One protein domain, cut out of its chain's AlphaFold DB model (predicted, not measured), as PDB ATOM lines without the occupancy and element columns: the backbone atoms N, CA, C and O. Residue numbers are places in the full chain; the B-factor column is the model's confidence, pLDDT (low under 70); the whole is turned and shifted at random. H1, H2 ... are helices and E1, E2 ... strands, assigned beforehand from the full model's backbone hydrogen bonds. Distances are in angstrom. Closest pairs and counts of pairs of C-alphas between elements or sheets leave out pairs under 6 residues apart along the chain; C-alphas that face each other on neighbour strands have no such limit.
ATOM      1  N   LEU A   2     133.679 226.623 142.170       59.31
ATOM      2  CA  LEU A   2     135.150 226.797 142.324       59.31
ATOM      3  C   LEU A   2     136.016 226.126 141.234       59.31
ATOM      4  O   LEU A   2     136.994 226.714 140.772       59.31
ATOM      5  N   SER A   3     135.651 224.919 140.799       61.38
ATOM      6  CA  SER A   3     136.344 224.193 139.725       61.38
ATOM      7  C   SER A   3     136.144 224.823 138.341       61.38
ATOM      8  O   SER A   3     137.048 224.758 137.512       61.38
ATOM      9  N   GLU A   4     135.001 225.471 138.093       66.12
ATOM     10  CA  GLU A   4     134.698 226.154 136.824       66.12
ATOM     11  C   GLU A   4     135.567 227.402 136.643       66.12
ATOM     12  O   GLU A   4     136.007 227.696 135.534       66.12
ATOM     13  N   TYR A   5     135.901 228.065 137.751       69.12
ATOM     14  CA  TYR A   5     136.813 229.207 137.794       69.12
ATOM     15  C   TYR A   5     138.296 228.808 137.914       69.12
ATOM     16  O   TYR A   5     139.167 229.674 137.992       69.12
ATOM     17  N   GLY A   6     138.620 227.508 137.914       66.38
ATOM     18  CA  GLY A   6     140.001 227.019 138.004       66.38
ATOM     19  C   GLY A   6     140.631 227.154 139.397       66.38
ATOM     20  O   GLY A   6     141.858 227.207 139.527       66.38
ATOM     21  N   GLY A   7     139.819 227.222 140.456       68.69
ATOM     22  CA  GLY A   7     140.281 227.149 141.840       68.69
ATOM     23  C   GLY A   7     140.864 225.769 142.149       68.69
ATOM     24  O   GLY A   7     140.224 224.747 141.919       68.69
ATOM     25  N   THR A   8     142.093 225.727 142.666       66.44
ATOM     26  CA  THR A   8     142.834 224.472 142.918       66.44
ATOM     27  C   THR A   8     143.233 224.288 144.384       66.44
ATOM     28  O   THR A   8     144.030 223.405 144.688       66.44
ATOM     29  N   GLY A   9     142.728 225.126 145.294       69.31
ATOM     30  CA  GLY A   9     143.031 225.038 146.724       69.31
ATOM     31  C   GLY A   9     142.389 226.153 147.545       69.31
ATOM     32  O   GLY A   9     141.900 227.136 146.993       69.31
ATOM     33  N   PHE A  10     142.403 226.014 148.869       74.06
ATOM     34  CA  PHE A  10     141.816 226.992 149.787       74.06
ATOM     35  C   PHE A  10     142.905 227.829 150.493       74.06
ATOM     36  O   PHE A  10     143.920 227.251 150.901       74.06
ATOM     37  N   PRO A  11     142.745 229.161 150.618       78.94
ATOM     38  CA  PRO A  11     141.776 229.987 149.892       78.94
ATOM     39  C   PRO A  11     142.126 230.106 148.394       78.94
ATOM     40  O   PRO A  11     143.294 229.979 147.998       78.94
ATOM     41  N   THR A  12     141.104 230.346 147.565       82.31
ATOM     42  CA  THR A  12     141.239 230.801 146.169       82.31
ATOM     43  C   THR A  12     140.734 232.237 146.102       82.31
ATOM     44  O   THR A  12     139.599 232.499 146.482       82.31
ATOM     45  N   LEU A  13     141.579 233.141 145.611       87.38
ATOM     46  CA  LEU A  13     141.227 234.529 145.324       87.38
ATOM     47  C   LEU A  13     141.129 234.701 143.807       87.38
ATOM     48  O   LEU A  13     141.937 234.125 143.077       87.38
ATOM     49  N   MET A  14     140.142 235.457 143.340       90.00
ATOM     50  CA  MET A  14     139.908 235.739 141.924       90.00
ATOM     51  C   MET A  14     139.155 237.064 141.809       90.00
ATOM     52  O   MET A  14     138.204 237.283 142.555       90.00
ATOM     53  N   PHE A  15     139.564 237.911 140.873       93.06
ATOM     54  CA  PHE A  15     138.811 239.089 140.457       93.06
ATOM     55  C   PHE A  15     137.896 238.703 139.301       93.06
ATOM     56  O   PHE A  15     138.354 238.066 138.349       93.06
ATOM     57  N   LEU A  16     136.625 239.081 139.400       93.81
ATOM     58  CA  LEU A  16     135.617 238.879 138.364       93.81
ATOM     59  C   LEU A  16     135.036 240.232 137.942       93.81
ATOM     60  O   LEU A  16     135.025 241.160 138.755       93.81
ATOM     61  N   ASP A  17     134.575 240.338 136.698       92.12
ATOM     62  CA  ASP A  17     133.723 241.454 136.269       92.12
ATOM     63  C   ASP A  17     132.268 241.260 136.747       92.12
ATOM     64  O   ASP A  17     131.956 240.314 137.482       92.12
ATOM     65  N   ALA A  18     131.381 242.188 136.376       90.94
ATOM     66  CA  ALA A  18     129.975 242.153 136.777       90.94
ATOM     67  C   ALA A  18     129.214 240.969 136.152       90.94
ATOM     68  O   ALA A  18     128.248 240.472 136.731       90.94
ATOM     69  N   GLU A  19     129.679 240.492 135.000       89.38
ATOM     70  CA  GLU A  19     129.144 239.369 134.236       89.38
ATOM     71  C   GLU A  19     129.687 238.013 134.728       89.38
ATOM     72  O   GLU A  19     129.196 236.955 134.330       89.38
ATOM     73  N   GLY A  20     130.674 238.029 135.626       89.00
ATOM     74  CA  GLY A  20     131.306 236.841 136.185       89.00
ATOM     75  C   GLY A  20     132.467 236.296 135.351       89.00
ATOM     76  O   GLY A  20     132.924 235.184 135.608       89.00
ATOM     77  N   HIS A  21     133.000 237.026 134.374       91.56
ATOM     78  CA  HIS A  21     134.231 236.628 133.702       91.56
ATOM     79  C   HIS A  21     135.459 236.881 134.574       91.56
ATOM     80  O   HIS A  21     135.532 237.803 135.382       91.56
ATOM     81  N   LYS A  22     136.480 236.043 134.387       91.88
ATOM     82  CA  LYS A  22     137.742 236.125 135.132       91.88
ATOM     83  C   LYS A  22     138.556 237.331 134.683       91.88
ATOM     84  O   LYS A  22     138.992 237.344 133.542       91.88
ATOM     85  N   LEU A  23     138.862 238.260 135.580       93.50
ATOM     86  CA  LEU A  23     139.795 239.355 135.312       93.50
ATOM     87  C   LEU A  23     141.225 238.920 135.618       93.50
ATOM     88  O   LEU A  23     142.035 238.799 134.708       93.50
ATOM     89  N   PHE A  24     141.526 238.605 136.878       92.25
ATOM     90  CA  PHE A  24     142.842 238.113 137.283       92.25
ATOM     91  C   PHE A  24     142.781 237.233 138.525       92.25
ATOM     92  O   PHE A  24     141.948 237.400 139.414       92.25
ATOM     93  N   ARG A  25     143.760 236.332 138.619       88.50
ATOM     94  CA  ARG A  25     144.067 235.585 139.836       88.50
ATOM     95  C   ARG A  25     145.355 236.136 140.456       88.50
ATOM     96  O   ARG A  25     146.369 236.143 139.758       88.50
ATOM     97  N   PRO A  26     145.358 236.525 141.743       89.31
ATOM     98  CA  PRO A  26     146.590 236.830 142.463       89.31
ATOM     99  C   PRO A  26     147.594 235.672 142.393       89.31
ATOM    100  O   PRO A  26     147.225 234.506 142.558       89.31
ATOM    101  N   GLU A  27     148.866 235.992 142.148       86.31
ATOM    102  CA  GLU A  27     149.950 234.997 142.094       86.31
ATOM    103  C   GLU A  27     150.234 234.400 143.484       86.31
ATOM    104  O   GLU A  27     150.544 233.213 143.603       86.31
ATOM    105  N   GLY A  28     150.067 235.216 144.530       85.94
ATOM    106  CA  GLY A  28     150.204 234.850 145.938       85.94
ATOM    107  C   GLY A  28     148.918 235.033 146.750       85.94
ATOM    108  O   GLY A  28     147.845 235.333 146.226       85.94
ATOM    109  N   ARG A  29     149.035 234.817 148.064       85.94
ATOM    110  CA  ARG A  29     147.938 234.949 149.048       85.94
ATOM    111  C   ARG A  29     148.129 236.134 149.998       85.94
ATOM    112  O   ARG A  29     147.408 236.253 150.981       85.94
ATOM    113  N   ASP A  30     149.122 236.966 149.726       90.19
ATOM    114  CA  ASP A  30     149.441 238.178 150.467       90.19
ATOM    115  C   ASP A  30     148.737 239.409 149.871       90.19
ATOM    116  O   ASP A  30     148.275 239.395 148.726       90.19
ATOM    117  N   VAL A  31     148.670 240.486 150.659       92.19
ATOM    118  CA  VAL A  31     148.022 241.750 150.270       92.19
ATOM    119  C   VAL A  31     148.672 242.348 149.022       92.19
ATOM    120  O   VAL A  31     147.958 242.757 148.113       92.19
ATOM    121  N   GLY A  32     150.002 242.315 148.912       94.88
ATOM    122  CA  GLY A  32     150.703 242.874 147.753       94.88
ATOM    123  C   GLY A  32     150.373 242.136 146.451       94.88
ATOM    124  O   GLY A  32     150.168 242.759 145.410       94.88
ATOM    125  N   SER A  33     150.263 240.808 146.493       92.38
ATOM    126  CA  SER A  33     149.780 240.003 145.364       92.38
ATOM    127  C   SER A  33     148.334 240.331 144.989       92.38
ATOM    128  O   SER A  33     147.988 240.305 143.805       92.38
ATOM    129  N   PHE A  34     147.488 240.630 145.976       93.56
ATOM    130  CA  PHE A  34     146.098 241.019 145.751       93.56
ATOM    131  C   PHE A  34     145.988 242.410 145.111       93.56
ATOM    132  O   PHE A  34     145.276 242.560 144.121       93.56
ATOM    133  N   GLU A  35     146.734 243.398 145.607       95.50
ATOM    134  CA  GLU A  35     146.779 244.756 145.048       95.50
ATOM    135  C   GLU A  35     147.281 244.751 143.602       95.50
ATOM    136  O   GLU A  35     146.624 245.298 142.722       95.50
ATOM    137  N   LYS A  36     148.357 244.013 143.306       95.38
ATOM    138  CA  LYS A  36     148.842 243.854 141.924       95.38
ATOM    139  C   LYS A  36     147.796 243.231 141.001       95.38
ATOM    140  O   LYS A  36     147.707 243.597 139.833       95.38
ATOM    141  N   ALA A  37     147.024 242.263 141.494       93.88
ATOM    142  CA  ALA A  37     145.953 241.653 140.711       93.88
ATOM    143  C   ALA A  37     144.773 242.612 140.500       93.88
ATOM    144  O   ALA A  37     144.189 242.602 139.416       93.88
ATOM    145  N   ARG A  38     144.450 243.459 141.487       95.12
ATOM    146  CA  ARG A  38     143.474 244.549 141.340       95.12
ATOM    147  C   ARG A  38     143.915 245.515 140.245       95.12
ATOM    148  O   ARG A  38     143.133 245.777 139.338       95.12
ATOM    149  N   ASP A  39     145.155 245.991 140.304       96.25
ATOM    150  CA  ASP A  39     145.668 246.989 139.361       96.25
ATOM    151  C   ASP A  39     145.687 246.422 137.932       96.25
ATOM    152  O   ASP A  39     145.131 247.020 137.015       96.25
ATOM    153  N   ARG A  40     146.167 245.182 137.756       95.56
ATOM    154  CA  ARG A  40     146.081 244.472 136.464       95.56
ATOM    155  C   ARG A  40     144.641 244.290 135.975       95.56
ATOM    156  O   ARG A  40     144.389 244.342 134.772       95.56
ATOM    157  N   SER A  41     143.691 244.061 136.884       95.62
ATOM    158  CA  SER A  41     142.270 243.953 136.527       95.62
ATOM    159  C   SER A  41     141.729 245.280 136.001       95.62
ATOM    160  O   SER A  41     141.008 245.276 135.009       95.62
ATOM    161  N   GLN A  42     142.111 246.405 136.610       95.69
ATOM    162  CA  GLN A  42     141.736 247.740 136.138       95.69
ATOM    163  C   GLN A  42     142.348 248.039 134.765       95.69
ATOM    164  O   GLN A  42     141.618 248.401 133.846       95.69
ATOM    165  N   GLU A  43     143.648 247.788 134.590       96.12
ATOM    166  CA  GLU A  43     144.340 247.953 133.302       96.12
ATOM    167  C   GLU A  43     143.664 247.151 132.180       96.12
ATOM    168  O   GLU A  43     143.519 247.623 131.050       96.12
ATOM    169  N   PHE A  44     143.220 245.931 132.486       96.88
ATOM    170  CA  PHE A  44     142.516 245.096 131.523       96.88
ATOM    171  C   PHE A  44     141.119 245.623 131.186       96.88
ATOM    172  O   PHE A  44     140.751 245.640 130.014       96.88
ATOM    173  N   LEU A  45     140.356 246.095 132.174       96.25
ATOM    174  CA  LEU A  45     139.050 246.710 131.923       96.25
ATOM    175  C   LEU A  45     139.179 247.978 131.066       96.25
ATOM    176  O   LEU A  45     138.404 248.171 130.132       96.25
ATOM    177  N   GLU A  46     140.200 248.801 131.303       96.69
ATOM    178  CA  GLU A  46     140.499 249.954 130.444       96.69
ATOM    179  C   GLU A  46     140.870 249.537 129.014       96.69
ATOM    180  O   GLU A  46     140.492 250.202 128.046       96.69
ATOM    181  N   LEU A  47     141.610 248.435 128.859       96.81
ATOM    182  CA  LEU A  47     141.949 247.877 127.552       96.81
ATOM    183  C   LEU A  47     140.700 247.400 126.800       96.81
ATOM    184  O   LEU A  47     140.575 247.660 125.601       96.81
ATOM    185  N   VAL A  48     139.773 246.740 127.497       95.88
ATOM    186  CA  VAL A  48     138.478 246.318 126.943       95.88
ATOM    187  C   VAL A  48     137.657 247.540 126.527       95.88
ATOM    188  O   VAL A  48     137.201 247.593 125.387       95.88
ATOM    189  N   ALA A  49     137.573 248.574 127.365       96.31
ATOM    190  CA  ALA A  49     136.859 249.805 127.024       96.31
ATOM    191  C   ALA A  49     137.432 250.490 125.766       96.31
ATOM    192  O   ALA A  49     136.689 250.905 124.876       96.31
ATOM    193  N   LYS A  50     138.765 250.557 125.626       96.94
ATOM    194  CA  LYS A  50     139.418 251.073 124.404       96.94
ATOM    195  C   LYS A  50     139.092 250.221 123.176       96.94
ATOM    196  O   LYS A  50     138.881 250.755 122.086       96.94
ATOM    197  N   ALA A  51     139.040 248.899 123.337       95.31
ATOM    198  CA  ALA A  51     138.665 247.985 122.264       95.31
ATOM    199  C   ALA A  51     137.220 248.223 121.790       95.31
ATOM    200  O   ALA A  51     136.971 248.266 120.582       95.31
ATOM    201  N   GLU A  52     136.287 248.424 122.721       94.06
ATOM    202  CA  GLU A  52     134.878 248.731 122.438       94.06
ATOM    203  C   GLU A  52     134.708 250.082 121.737       94.06
ATOM    204  O   GLU A  52     133.928 250.195 120.792       94.06
ATOM    205  N   GLN A  53     135.521 251.075 122.103       95.75
ATOM    206  CA  GLN A  53     135.588 252.376 121.426       95.75
ATOM    207  C   GLN A  53     136.199 252.311 120.015       95.75
ATOM    208  O   GLN A  53     136.218 253.312 119.300       95.75
ATOM    209  N   GLY A  54     136.683 251.145 119.578       92.62
ATOM    210  CA  GLY A  54     137.140 250.928 118.210       92.62
ATOM    211  C   GLY A  54     138.654 250.910 118.017       92.62
ATOM    212  O   GLY A  54     139.088 250.708 116.882       92.62
ATOM    213  N   ASP A  55     139.464 251.051 119.072       94.81
ATOM    214  CA  ASP A  55     140.925 250.987 118.950       94.81
ATOM    215  C   ASP A  55     141.363 249.588 118.484       94.81
ATOM    216  O   ASP A  55     141.208 248.581 119.177       94.81
ATOM    217  N   ALA A  56     141.936 249.522 117.280       91.62
ATOM    218  CA  ALA A  56     142.337 248.269 116.652       91.62
ATOM    219  C   ALA A  56     143.439 247.523 117.426       91.62
ATOM    220  O   ALA A  56     143.417 246.293 117.485       91.62
ATOM    221  N   LYS A  57     144.396 248.236 118.034       92.19
ATOM    222  CA  LYS A  57     145.449 247.605 118.844       92.19
ATOM    223  C   LYS A  57     144.862 247.077 120.147       92.19
ATOM    224  O   LYS A  57     145.179 245.952 120.536       92.19
ATOM    225  N   ALA A  58     143.981 247.856 120.775       95.81
ATOM    226  CA  ALA A  58     143.286 247.438 121.983       95.81
ATOM    227  C   ALA A  58     142.406 246.207 121.731       95.81
ATOM    228  O   ALA A  58     142.466 245.271 122.516       95.81
ATOM    229  N   LYS A  59     141.684 246.136 120.602       95.12
ATOM    230  CA  LYS A  59     140.880 244.959 120.215       95.12
ATOM    231  C   LYS A  59     141.692 243.671 120.183       95.12
ATOM    232  O   LYS A  59     141.284 242.667 120.761       95.12
ATOM    233  N   VAL A  60     142.855 243.699 119.532       95.56
ATOM    234  CA  VAL A  60     143.727 242.519 119.435       95.56
ATOM    235  C   VAL A  60     144.292 242.139 120.803       95.56
ATOM    236  O   VAL A  60     144.313 240.958 121.152       95.56
ATOM    237  N   ALA A  61     144.743 243.121 121.585       95.31
ATOM    238  CA  ALA A  61     145.318 242.878 122.904       95.31
ATOM    239  C   ALA A  61     144.269 242.359 123.906       95.31
ATOM    240  O   ALA A  61     144.514 241.349 124.565       95.31
ATOM    241  N   ALA A  62     143.085 242.976 123.947       95.94
ATOM    242  CA  ALA A  62     141.964 242.540 124.772       95.94
ATOM    243  C   ALA A  62     141.556 241.109 124.418       95.94
ATOM    244  O   ALA A  62     141.483 240.260 125.300       95.94
ATOM    245  N   PHE A  63     141.393 240.801 123.127       96.50
ATOM    246  CA  PHE A  63     141.026 239.459 122.678       96.50
ATOM    247  C   PHE A  63     142.036 238.385 123.110       96.50
ATOM    248  O   PHE A  63     141.653 237.310 123.578       96.50
ATOM    249  N   ARG A  64     143.339 238.675 123.002       95.38
ATOM    250  CA  ARG A  64     144.399 237.769 123.478       95.38
ATOM    251  C   ARG A  64     144.300 237.517 124.979       95.38
ATOM    252  O   ARG A  64     144.401 236.375 125.414       95.38
ATOM    253  N   GLN A  65     144.070 238.563 125.758       95.31
ATOM    254  CA  GLN A  65     143.973 238.446 127.207       95.31
ATOM    255  C   GLN A  65     142.691 237.718 127.644       95.31
ATOM    256  O   GLN A  65     142.737 236.858 128.520       95.31
ATOM    257  N   GLN A  66     141.567 237.956 126.966       95.19
ATOM    258  CA  GLN A  66     140.321 237.204 127.161       95.19
ATOM    259  C   GLN A  66     140.503 235.703 126.879       95.19
ATOM    260  O   GLN A  66     139.994 234.863 127.628       95.19
ATOM    261  N   LEU A  67     141.279 235.347 125.846       93.62
ATOM    262  CA  LEU A  67     141.658 233.961 125.553       93.62
ATOM    263  C   LEU A  67     142.479 233.325 126.681       93.62
ATOM    264  O   LEU A  67     142.174 232.217 127.128       93.62
ATOM    265  N   GLU A  68     143.503 234.026 127.171       91.00
ATOM    266  CA  GLU A  68     144.342 233.557 128.282       91.00
ATOM    267  C   GLU A  68     143.509 233.304 129.545       91.00
ATOM    268  O   GLU A  68     143.623 232.249 130.182       91.00
ATOM    269  N   LEU A  69     142.601 234.234 129.846       89.94
ATOM    270  CA  LEU A  69     141.676 234.169 130.974       89.94
ATOM    271  C   LEU A  69     140.550 233.144 130.765       89.94
ATOM    272  O   LEU A  69     139.904 232.727 131.731       89.94
ATOM    273  N   GLY A  70     140.361 232.663 129.534       89.44
ATOM    274  CA  GLY A  70     139.353 231.674 129.163       89.44
ATOM    275  C   GLY A  70     137.938 232.216 129.321       89.44
ATOM    276  O   GLY A  70     137.140 231.588 130.017       89.44
ATOM    277  N   TRP A  71     137.683 233.394 128.747       91.44
ATOM    278  CA  TRP A  71     136.361 234.034 128.699       91.44
ATOM    279  C   TRP A  71     135.394 233.307 127.772       91.44
ATOM    280  O   TRP A  71     134.202 233.267 128.039       91.44
ATOM    281  N   PHE A  72     135.916 232.705 126.710       90.38
ATOM    282  CA  PHE A  72     135.126 232.019 125.700       90.38
ATOM    283  C   PHE A  72     135.832 230.749 125.226       90.38
ATOM    284  O   PHE A  72     137.038 230.562 125.428       90.38
TER     285      PHE A  72
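AT A GLANCE: This is residues 2 to 72 of the 193 residues of an uncharacterized protein of Planctomycetes bacterium (UniProt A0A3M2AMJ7). What shape does the backbone make? H1 and the shorter H2 form a V-shaped helical hairpin, and a small pairing of strand E1 with residues 15 to 16 sits in the mouth of the V. Residues 2 to 14, with no named element, form a loose loop beyond that mouth. What is it built of? The printed part has 71 residues with one named strand and two named helices, in the order E1, H1, H2, and is mostly helix. It is elongated, spanning 40 by 25 by 19 A, and only just compact, close to loose, with a radius of gyration of the C-alphas of 12.9 A.

IN THESE COORDINATES: Where does the first named element lie? After residues 2 to 21, E1 takes residues 22 to 24, from C-alpha 22 at (137.742, 236.125, 135.132). Where are the helices? H1, residues 31 to 52, begins at C-alpha 31 at (148.022, 241.750, 150.270) and is 31.6 A long. H2, residues 56 to 69, is 20.1 A long and ends at C-alpha 69 at (141.676, 234.169, 130.974).

HOW THE PARTS SIT: What is near E1? It pairs with no named strand, but residues 15 to 16 pair with it, antiparallel. Its closest C-alphas to H1 are those of Leu 23 and Ser 41, 5.4 A apart, and to H2 those of Lys 22 and Leu 69, 6.0 A apart. How do the helices stand? H1 and H2 touch, opposite ways at a steep tilt of 45 degrees, with residues 44 to 52 of H1 and 57 to 62 of H2 alone; their closest C-alphas are those of Ala 51 and Lys 59, 4.3 A apart. In H1 and H2 every O i to N i+4 pair is within hydrogen-bond range.

THE WHOLE: How large is it? The two C-alphas farthest apart, those of Phe 10 and Gly 54, are 39.9 A apart. Are there cuts or long links? The printed part has no cut; the link from E1 to H1 is short, and that from H1 to H2 is tight. Where is confidence low? Residues 2 to 9 are under 70, while the mean pLDDT of the printed part is 89.5.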